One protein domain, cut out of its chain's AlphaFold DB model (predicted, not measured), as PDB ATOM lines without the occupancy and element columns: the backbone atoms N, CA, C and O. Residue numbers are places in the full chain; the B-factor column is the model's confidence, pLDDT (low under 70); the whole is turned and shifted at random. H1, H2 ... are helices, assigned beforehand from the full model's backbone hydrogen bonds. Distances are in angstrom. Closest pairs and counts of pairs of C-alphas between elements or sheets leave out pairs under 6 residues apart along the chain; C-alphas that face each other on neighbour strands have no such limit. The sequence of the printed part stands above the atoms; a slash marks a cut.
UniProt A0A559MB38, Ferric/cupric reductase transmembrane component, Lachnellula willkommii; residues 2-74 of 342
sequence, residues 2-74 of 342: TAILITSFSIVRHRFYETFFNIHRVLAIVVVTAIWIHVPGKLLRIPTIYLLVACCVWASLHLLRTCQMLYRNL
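Overview. This is residues 2 to 74 of the 342 residues of the protein "Ferric/cupric reductase transmembrane component" of Lachnellula willkommii (UniProt A0A559MB38). Two long helices, H3 and H4, make a V, their lines at 39 degrees, joined at its narrow end by the loop of residues 39 to 45. The short helices H1 and H2 come first and lie along the outside of the V, near the beginning of H3, while residues 56 to 74, mostly H4, stick out free as the other arm. The printed part has 73 residues with four named helices, in the order H1, H2, H3, H4, and no named strand; its class is all helix. It is loose, with a radius of gyration of the C-alphas of 16.1 A, and flat, spanning 43 by 40 by 14 A.

Arrangement. Start at H1, residues 2 to 7, which touches residues 20 to 28 alone of H3, residues 17 to 38. Their closest C-alphas, Ile 4 and His 24, are 6.0 A apart, and the helices run opposite ways at a shallow tilt of 17 degrees. Next look at H2, residues 10 to 15, close to H3 but not clearly touching it: the closest C-alphas, Arg 13 and Phe 20, are 5.9 A apart. At the far end of H3, H4, residues 46 to 73, is close but not clearly touching, with Trp 36 and Thr 48 the closest C-alphas at 7.6 A. H3 and H4 run opposite ways at a steep tilt of 39 degrees. H4 is apart from H1 and H2. In the four helices every backbone O i to N i+4 pair is within hydrogen-bond range.

Along the chain. Find C-alpha 2 at (157.802, 190.471, 185.573), where H1 begins. From C-alpha 17 at (157.534, 194.553, 203.406), H3 runs 30.8 A to C-alpha 38. H4 runs 40.6 A from C-alpha 46 to C-alpha 73 at (168.424, 177.381, 221.017).

Size, cuts and confidence. The farthest C-alphas, Arg 15 and Lys 42, are 43.9 A apart. The printed part has no cut and no long link. Residues 40, 41 and 43 have pLDDT under 70.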
ATOM      1  N   THR A   2     158.518 189.178 185.457       81.81
ATOM      2  CA  THR A   2     157.802 190.471 185.573       81.81
ATOM      3  C   THR A   2     157.169 190.703 186.950       81.81
ATOM      4  O   THR A   2     157.385 191.750 187.547       81.81
ATOM      5  N   ALA A   3     156.485 189.701 187.514       80.88
ATOM      6  CA  ALA A   3     155.908 189.792 188.859       80.88
ATOM      7  C   ALA A   3     156.958 190.034 189.961       80.88
ATOM      8  O   ALA A   3     156.699 190.798 190.880       80.88
ATOM      9  N   ILE A   4     158.158 189.445 189.847       82.75
ATOM     10  CA  ILE A   4     159.264 189.663 190.799       82.75
ATOM     11  C   ILE A   4     159.756 191.110 190.719       82.75
ATOM     12  O   ILE A   4     160.026 191.728 191.744       82.75
ATOM     13  N   LEU A   5     159.860 191.662 189.509       82.88
ATOM     14  CA  LEU A   5     160.300 193.043 189.306       82.88
ATOM     15  C   LEU A   5     159.282 194.045 189.862       82.88
ATOM     16  O   LEU A   5     159.670 194.985 190.546       82.88
ATOM     17  N   ILE A   6     157.990 193.803 189.626       83.38
ATOM     18  CA  ILE A   6     156.905 194.661 190.122       83.38
ATOM     19  C   ILE A   6     156.858 194.645 191.650       83.38
ATOM     20  O   ILE A   6     156.791 195.702 192.275       83.38
ATOM     21  N   THR A   7     156.935 193.464 192.269       81.44
ATOM     22  CA  THR A   7     156.909 193.362 193.734       81.44
ATOM     23  C   THR A   7     158.151 193.996 194.361       81.44
ATOM     24  O   THR A   7     158.054 194.568 195.441       81.44
ATOM     25  N   SER A   8     159.294 193.971 193.667       82.19
ATOM     26  CA  SER A   8     160.562 194.550 194.143       82.19
ATOM     27  C   SER A   8     160.653 196.072 194.012       82.19
ATOM     28  O   SER A   8     161.664 196.653 194.409       82.19
ATOM     29  N   PHE A   9     159.625 196.738 193.477       85.69
ATOM     30  CA  PHE A   9     159.614 198.191 193.369       85.69
ATOM     31  C   PHE A   9     159.603 198.852 194.755       85.69
ATOM     32  O   PHE A   9     158.890 198.415 195.660       85.69
ATOM     33  N   SER A  10     160.373 199.937 194.914       81.75
ATOM     34  CA  SER A  10     160.647 200.569 196.216       81.75
ATOM     35  C   SER A  10     159.372 200.889 197.011       81.75
ATOM     36  O   SER A  10     159.265 200.552 198.189       81.75
ATOM     37  N   ILE A  11     158.360 201.443 196.338       82.25
ATOM     38  CA  ILE A  11     157.079 201.833 196.950       82.25
ATOM     39  C   ILE A  11     156.347 200.622 197.546       82.25
ATOM     40  O   ILE A  11     155.871 200.676 198.680       82.25
ATOM     41  N   VAL A  12     156.276 199.517 196.797       75.81
ATOM     42  CA  VAL A  12     155.579 198.293 197.222       75.81
ATOM     43  C   VAL A  12     156.323 197.643 198.386       75.81
ATOM     44  O   VAL A  12     155.710 197.288 199.392       75.81
ATOM     45  N   ARG A  13     157.655 197.561 198.283       77.88
ATOM     46  CA  ARG A  13     158.525 196.989 199.315       77.88
ATOM     47  C   ARG A  13     158.437 197.741 200.643       77.88
ATOM     48  O   ARG A  13     158.411 197.095 201.682       77.88
ATOM     49  N   HIS A  14     158.405 199.074 200.629       73.69
ATOM     50  CA  HIS A  14     158.357 199.860 201.866       73.69
ATOM     51  C   HIS A  14     156.982 199.835 202.539       73.69
ATOM     52  O   HIS A  14     156.913 199.890 203.760       73.69
ATOM     53  N   ARG A  15     155.893 199.707 201.769       75.50
ATOM     54  CA  ARG A  15     154.531 199.709 202.325       75.50
ATOM     55  C   ARG A  15     154.045 198.331 202.782       75.50
ATOM     56  O   ARG A  15     153.263 198.251 203.719       75.50
ATOM     57  N   PHE A  16     154.499 197.259 202.134       77.00
ATOM     58  CA  PHE A  16     154.075 195.884 202.421       77.00
ATOM     59  C   PHE A  16     155.274 194.937 202.504       77.00
ATOM     60  O   PHE A  16     155.323 193.926 201.801       77.00
ATOM     61  N   TYR A  17     156.258 195.273 203.340       71.69
ATOM     62  CA  TYR A  17     157.534 194.553 203.406       71.69
ATOM     63  C   TYR A  17     157.370 193.041 203.627       71.69
ATOM     64  O   TYR A  17     157.972 192.240 202.912       71.69
ATOM     65  N   GLU A  18     156.507 192.640 204.562       71.56
ATOM     66  CA  GLU A  18     156.294 191.226 204.892       71.56
ATOM     67  C   GLU A  18     155.641 190.445 203.743       71.56
ATOM     68  O   GLU A  18     156.098 189.361 203.367       71.56
ATOM     69  N   THR A  19     154.594 191.013 203.137       78.69
ATOM     70  CA  THR A  19     153.907 190.425 201.978       78.69
ATOM     71  C   THR A  19     154.849 190.329 200.783       78.69
ATOM     72  O   THR A  19     154.929 189.283 200.135       78.69
ATOM     73  N   PHE A  20     155.607 191.397 200.519       81.00
ATOM     74  CA  PHE A  20     156.629 191.440 199.480       81.00
ATOM     75  C   PHE A  20     157.645 190.311 199.656       81.00
ATOM     76  O   PHE A  20     157.859 189.533 198.726       81.00
ATOM     77  N   PHE A  21     158.242 190.198 200.844       78.00
ATOM     78  CA  PHE A  21     159.292 189.224 201.123       78.00
ATOM     79  C   PHE A  21     158.804 187.784 200.909       78.00
ATOM     80  O   PHE A  21     159.479 186.980 200.257       78.00
ATOM     81  N   ASN A  22     157.592 187.470 201.378       81.00
ATOM     82  CA  ASN A  22     156.990 186.150 201.206       81.00
ATOM     83  C   ASN A  22     156.684 185.823 199.737       81.00
ATOM     84  O   ASN A  22     157.070 184.752 199.260       81.00
ATOM     85  N   ILE A  23     156.049 186.743 199.001       85.75
ATOM     86  CA  ILE A  23     155.741 186.557 197.573       85.75
ATOM     87  C   ILE A  23     157.030 186.411 196.759       85.75
ATOM     88  O   ILE A  23     157.133 185.520 195.915       85.75
ATOM     89  N   HIS A  24     158.034 187.250 197.023       84.50
ATOM     90  CA  HIS A  24     159.314 187.211 196.324       84.50
ATOM     91  C   HIS A  24     160.009 185.855 196.508       84.50
ATOM     92  O   HIS A  24     160.474 185.268 195.531       84.50
ATOM     93  N   ARG A  25     160.011 185.313 197.733       84.44
ATOM     94  CA  ARG A  25     160.571 183.986 198.035       84.44
ATOM     95  C   ARG A  25     159.879 182.870 197.248       84.44
ATOM     96  O   ARG A  25     160.563 182.036 196.660       84.44
ATOM     97  N   VAL A  26     158.544 182.864 197.196       88.81
ATOM     98  CA  VAL A  26     157.781 181.860 196.427       88.81
ATOM     99  C   VAL A  26     158.080 181.978 194.931       88.81
ATOM    100  O   VAL A  26     158.385 180.980 194.279       88.81
ATOM    101  N   LEU A  27     158.057 183.195 194.383       89.19
ATOM    102  CA  LEU A  27     158.341 183.423 192.966       89.19
ATOM    103  C   LEU A  27     159.781 183.046 192.585       89.19
ATOM    104  O   LEU A  27     159.995 182.544 191.483       89.19
ATOM    105  N   ALA A  28     160.756 183.247 193.476       87.00
ATOM    106  CA  ALA A  28     162.136 182.820 193.255       87.00
ATOM    107  C   ALA A  28     162.240 181.292 193.104       87.00
ATOM    108  O   ALA A  28     162.871 180.818 192.161       87.00
ATOM    109  N   ILE A  29     161.556 180.526 193.966       88.75
ATOM    110  CA  ILE A  29     161.487 179.057 193.863       88.75
ATOM    111  C   ILE A  29     160.858 178.644 192.528       88.75
ATOM    112  O   ILE A  29     161.406 177.801 191.822       88.75
ATOM    113  N   VAL A  30     159.746 179.277 192.140       91.56
ATOM    114  CA  VAL A  30     159.076 179.003 190.857       91.56
ATOM    115  C   VAL A  30     160.011 179.254 189.673       91.56
ATOM    116  O   VAL A  30     160.053 178.441 188.754       91.56
ATOM    117  N   VAL A  31     160.786 180.344 189.688       89.69
ATOM    118  CA  VAL A  31     161.745 180.652 188.615       89.69
ATOM    119  C   VAL A  31     162.861 179.613 188.545       89.69
ATOM    120  O   VAL A  31     163.162 179.144 187.451       89.69
ATOM    121  N   VAL A  32     163.442 179.214 189.679       88.38
ATOM    122  CA  VAL A  32     164.487 178.175 189.720       88.38
ATOM    123  C   VAL A  32     163.964 176.855 189.146       88.38
ATOM    124  O   VAL A  32     164.604 176.266 188.276       88.38
ATOM    125  N   THR A  33     162.765 176.430 189.552       88.19
ATOM    126  CA  THR A  33     162.118 175.214 189.034       88.19
ATOM    127  C   THR A  33     161.785 175.327 187.545       88.19
ATOM    128  O   THR A  33     162.007 174.384 186.787       88.19
ATOM    129  N   ALA A  34     161.294 176.482 187.090       88.50
ATOM    130  CA  ALA A  34     160.995 176.710 185.680       88.50
ATOM    131  C   ALA A  34     162.261 176.658 184.812       88.50
ATOM    132  O   ALA A  34     162.229 176.058 183.743       88.50
ATOM    133  N   ILE A  35     163.382 177.225 185.277       86.50
ATOM    134  CA  ILE A  35     164.678 177.125 184.586       86.50
ATOM    135  C   ILE A  35     165.135 175.663 184.532       86.50
ATOM    136  O   ILE A  35     165.573 175.210 183.477       86.50
ATOM    137  N   TRP A  36     164.984 174.912 185.628       86.19
ATOM    138  CA  TRP A  36     165.331 173.489 185.673       86.19
ATOM    139  C   TRP A  36     164.573 172.668 184.619       86.19
ATOM    140  O   TRP A  36     165.174 171.851 183.929       86.19
ATOM    141  N   ILE A  37     163.267 172.911 184.460       87.25
ATOM    142  CA  ILE A  37     162.431 172.233 183.455       87.25
ATOM    143  C   ILE A  37     162.738 172.741 182.036       87.25
ATOM    144  O   ILE A  37     162.738 171.961 181.086       87.25
ATOM    145  N   HIS A  38     162.986 174.045 181.879       87.12
ATOM    146  CA  HIS A  38     163.174 174.681 180.576       87.12
ATOM    147  C   HIS A  38     164.503 174.326 179.916       87.12
ATOM    148  O   HIS A  38     164.559 174.325 178.695       87.12
ATOM    149  N   VAL A  39     165.561 174.046 180.686       82.25
ATOM    150  CA  VAL A  39     166.882 173.673 180.161       82.25
ATOM    151  C   VAL A  39     166.903 172.160 179.898       82.25
ATOM    152  O   VAL A  39     167.182 171.384 180.813       82.25
ATOM    153  N   PRO A  40     166.660 171.688 178.657       68.19
ATOM    154  CA  PRO A  40     166.672 170.268 178.359       68.19
ATOM    155  C   PRO A  40     168.130 169.862 178.120       68.19
ATOM    156  O   PRO A  40     168.758 170.206 177.110       68.19
ATOM    157  N   GLY A  41     168.730 169.163 179.077       65.06
ATOM    158  CA  GLY A  41     170.136 168.801 178.983       65.06
ATOM    159  C   GLY A  41     170.560 167.751 179.994       65.06
ATOM    160  O   GLY A  41     170.059 167.702 181.111       65.06
ATOM    161  N   LYS A  42     171.526 166.915 179.596       71.81
ATOM    162  CA  LYS A  42     172.261 166.036 180.515       71.81
ATOM    163  C   LYS A  42     172.903 166.883 181.625       71.81
ATOM    164  O   LYS A  42     173.358 167.992 181.351       71.81
ATOM    165  N   LEU A  43     173.008 166.319 182.830       68.00
ATOM    166  CA  LEU A  43     173.458 166.978 184.070       68.00
ATOM    167  C   LEU A  43     174.781 167.773 183.949       68.00
ATOM    168  O   LEU A  43     175.003 168.720 184.691       68.00
ATOM    169  N   LEU A  44     175.643 167.403 182.995       72.06
ATOM    170  CA  LEU A  44     176.980 167.974 182.781       72.06
ATOM    171  C   LEU A  44     177.035 169.122 181.755       72.06
ATOM    172  O   LEU A  44     178.123 169.526 181.345       72.06
ATOM    173  N   ARG A  45     175.899 169.654 181.289       80.62
ATOM    174  CA  ARG A  45     175.917 170.877 180.470       80.62
ATOM    175  C   ARG A  45     176.155 172.105 181.346       80.62
ATOM    176  O   ARG A  45     175.599 172.217 182.434       80.62
ATOM    177  N   ILE A  46     176.924 173.056 180.813       82.75
ATOM    178  CA  ILE A  46     177.338 174.291 181.499       82.75
ATOM    179  C   ILE A  46     176.171 175.005 182.230       82.75
ATOM    180  O   ILE A  46     176.332 175.299 183.414       82.75
ATOM    181  N   PRO A  47     174.978 175.223 181.630       83.31
ATOM    182  CA  PRO A  47     173.873 175.901 182.322       83.31
ATOM    183  C   PRO A  47     173.327 175.119 183.527       83.31
ATOM    184  O   PRO A  47     173.007 175.707 184.557       83.31
ATOM    185  N   THR A  48     173.253 173.791 183.417       83.69
ATOM    186  CA  THR A  48     172.787 172.906 184.493       83.69
ATOM    187  C   THR A  48     173.789 172.871 185.645       83.69
ATOM    188  O   THR A  48     173.380 172.885 186.802       83.69
ATOM    189  N   ILE A  49     175.095 172.911 185.350       87.06
ATOM    190  CA  ILE A  49     176.151 172.998 186.368       87.06
ATOM    191  C   ILE A  49     176.038 174.308 187.157       87.06
ATOM    192  O   ILE A  49     176.053 174.266 188.383       87.06
ATOM    193  N   TYR A  50     175.875 175.459 186.491       88.69
ATOM    194  CA  TYR A  50     175.695 176.739 187.192       88.69
ATOM    195  C   TYR A  50     174.482 176.723 188.126       88.69
ATOM    196  O   TYR A  50     174.577 177.178 189.266       88.69
ATOM    197  N   LEU A  51     173.360 176.164 187.662       88.25
ATOM    198  CA  LEU A  51     172.146 176.039 188.464       88.25
ATOM    199  C   LEU A  51     172.362 175.126 189.679       88.25
ATOM    200  O   LEU A  51     171.996 175.496 190.792       88.25
ATOM    201  N   LEU A  52     173.015 173.974 189.488       88.88
ATOM    202  CA  LEU A  52     173.357 173.053 190.573       88.88
ATOM    203  C   LEU A  52     174.278 173.702 191.603       88.88
ATOM    204  O   LEU A  52     173.989 173.633 192.793       88.88
ATOM    205  N   VAL A  53     175.346 174.375 191.166       92.06
ATOM    206  CA  VAL A  53     176.267 175.083 192.067       92.06
ATOM    207  C   VAL A  53     175.520 176.149 192.865       92.06
ATOM    208  O   VAL A  53     175.664 176.197 194.085       92.06
ATOM    209  N   ALA A  54     174.677 176.960 192.218       90.25
ATOM    210  CA  ALA A  54     173.879 177.973 192.904       90.25
ATOM    211  C   ALA A  54     172.932 177.354 193.950       90.25
ATOM    212  O   ALA A  54     172.881 177.828 195.086       90.25
ATOM    213  N   CYS A  55     172.235 176.265 193.607       90.44
ATOM    214  CA  CYS A  55     171.370 175.535 194.536       90.44
ATOM    215  C   CYS A  55     172.153 174.914 195.701       90.44
ATOM    216  O   CYS A  55     171.707 175.008 196.841       90.44
ATOM    217  N   CYS A  56     173.322 174.321 195.443       93.44
ATOM    218  CA  CYS A  56     174.186 173.749 196.474       93.44
ATOM    219  C   CYS A  56     174.720 174.825 197.426       93.44
ATOM    220  O   CYS A  56     174.640 174.651 198.640       93.44
ATOM    221  N   VAL A  57     175.209 175.953 196.900       94.94
ATOM    222  CA  VAL A  57     175.675 177.080 197.720       94.94
ATOM    223  C   VAL A  57     174.525 177.616 198.572       94.94
ATOM    224  O   VAL A  57     174.673 177.721 199.788       94.94
ATOM    225  N   TRP A  58     173.357 177.862 197.975       91.75
ATOM    226  CA  TRP A  58     172.168 178.318 198.699       91.75
ATOM    227  C   TRP A  58     171.758 177.332 199.804       91.75
ATOM    228  O   TRP A  58     171.642 177.727 200.962       91.75
ATOM    229  N   ALA A  59     171.613 176.044 199.481       92.31
ATOM    230  CA  ALA A  59     171.229 175.013 200.445       92.31
ATOM    231  C   ALA A  59     172.256 174.870 201.575       92.31
ATOM    232  O   ALA A  59     171.867 174.751 202.734       92.31
ATOM    233  N   SER A  60     173.555 174.932 201.261       95.12
ATOM    234  CA  SER A  60     174.621 174.827 202.262       95.12
ATOM    235  C   SER A  60     174.617 176.000 203.250       95.12
ATOM    236  O   SER A  60     174.720 175.776 204.455       95.12
ATOM    237  N   LEU A  61     174.409 177.231 202.770       93.38
ATOM    238  CA  LEU A  61     174.305 178.422 203.618       93.38
ATOM    239  C   LEU A  61     173.072 178.371 204.530       93.38
ATOM    240  O   LEU A  61     173.184 178.668 205.720       93.38
ATOM    241  N   HIS A  62     171.912 177.960 204.005       89.06
ATOM    242  CA  HIS A  62     170.698 177.803 204.819       89.06
ATOM    243  C   HIS A  62     170.834 176.679 205.835       89.06
ATOM    244  O   HIS A  62     170.486 176.879 206.993       89.06
ATOM    245  N   LEU A  63     171.397 175.535 205.439       93.00
ATOM    246  CA  LEU A  63     171.647 174.426 206.352       93.00
ATOM    247  C   LEU A  63     172.576 174.857 207.489       93.00
ATOM    248  O   LEU A  63     172.251 174.626 208.649       93.00
ATOM    249  N   LEU A  64     173.685 175.540 207.182       92.56
ATOM    250  CA  LEU A  64     174.604 176.054 208.196       92.56
ATOM    251  C   LEU A  64     173.894 177.014 209.159       92.56
ATOM    252  O   LEU A  64     174.020 176.863 210.374       92.56
ATOM    253  N   ARG A  65     173.113 177.961 208.631       90.12
ATOM    254  CA  ARG A  65     172.341 178.921 209.431       90.12
ATOM    255  C   ARG A  65     171.319 178.220 210.331       90.12
ATOM    256  O   ARG A  65     171.243 178.521 211.519       90.12
ATOM    257  N   THR A  66     170.577 177.246 209.804       88.56
ATOM    258  CA  THR A  66     169.625 176.443 210.583       88.56
ATOM    259  C   THR A  66     170.340 175.616 211.647       88.56
ATOM    260  O   THR A  66     169.904 175.612 212.793       88.56
ATOM    261  N   CYS A  67     171.467 174.975 211.329       90.94
ATOM    262  CA  CYS A  67     172.272 174.243 212.306       90.94
ATOM    263  C   CYS A  67     172.792 175.160 213.421       90.94
ATOM    264  O   CYS A  67     172.726 174.781 214.587       90.94
ATOM    265  N   GLN A  68     173.257 176.370 213.099       89.12
ATOM    266  CA  GLN A  68     173.695 177.361 214.089       89.12
ATOM    267  C   GLN A  68     172.544 177.820 214.991       89.12
ATOM    268  O   GLN A  68     172.704 177.868 216.211       89.12
ATOM    269  N   MET A  69     171.378 178.108 214.408       87.94
ATOM    270  CA  MET A  69     170.168 178.470 215.149       87.94
ATOM    271  C   MET A  69     169.724 177.326 216.071       87.94
ATOM    272  O   MET A  69     169.476 177.549 217.255       87.94
ATOM    273  N   LEU A  70     169.670 176.088 215.571       88.12
ATOM    274  CA  LEU A  70     169.316 174.915 216.375       88.12
ATOM    275  C   LEU A  70     170.331 174.693 217.497       88.12
ATOM    276  O   LEU A  70     169.933 174.552 218.645       88.12
ATOM    277  N   TYR A  71     171.632 174.748 217.200       88.94
ATOM    278  CA  TYR A  71     172.687 174.627 218.205       88.94
ATOM    279  C   TYR A  71     172.535 175.671 219.319       88.94
ATOM    280  O   TYR A  71     172.701 175.339 220.494       88.94
ATOM    281  N   ARG A  72     172.191 176.917 218.967       86.88
ATOM    282  CA  ARG A  72     172.041 178.021 219.921       86.88
ATOM    283  C   ARG A  72     170.830 177.868 220.836       86.88
ATOM    284  O   ARG A  72     170.941 178.183 222.014       86.88
ATOM    285  N   ASN A  73     169.702 177.411 220.297       87.38
ATOM    286  CA  ASN A  73     168.424 177.381 221.017       87.38
ATOM    287  C   ASN A  73     168.116 176.024 221.662       87.38
ATOM    288  O   ASN A  73     167.338 175.954 222.613       87.38
ATOM    289  N   LEU A  74     168.712 174.942 221.155       78.88
ATOM    290  CA  LEU A  74     168.476 173.573 221.597       78.88
ATOM    291  C   LEU A  74     169.739 173.027 222.277       78.88
ATOM    292  O   LEU A  74     170.540 172.309 221.677       78.88
TER     293      LEU A  74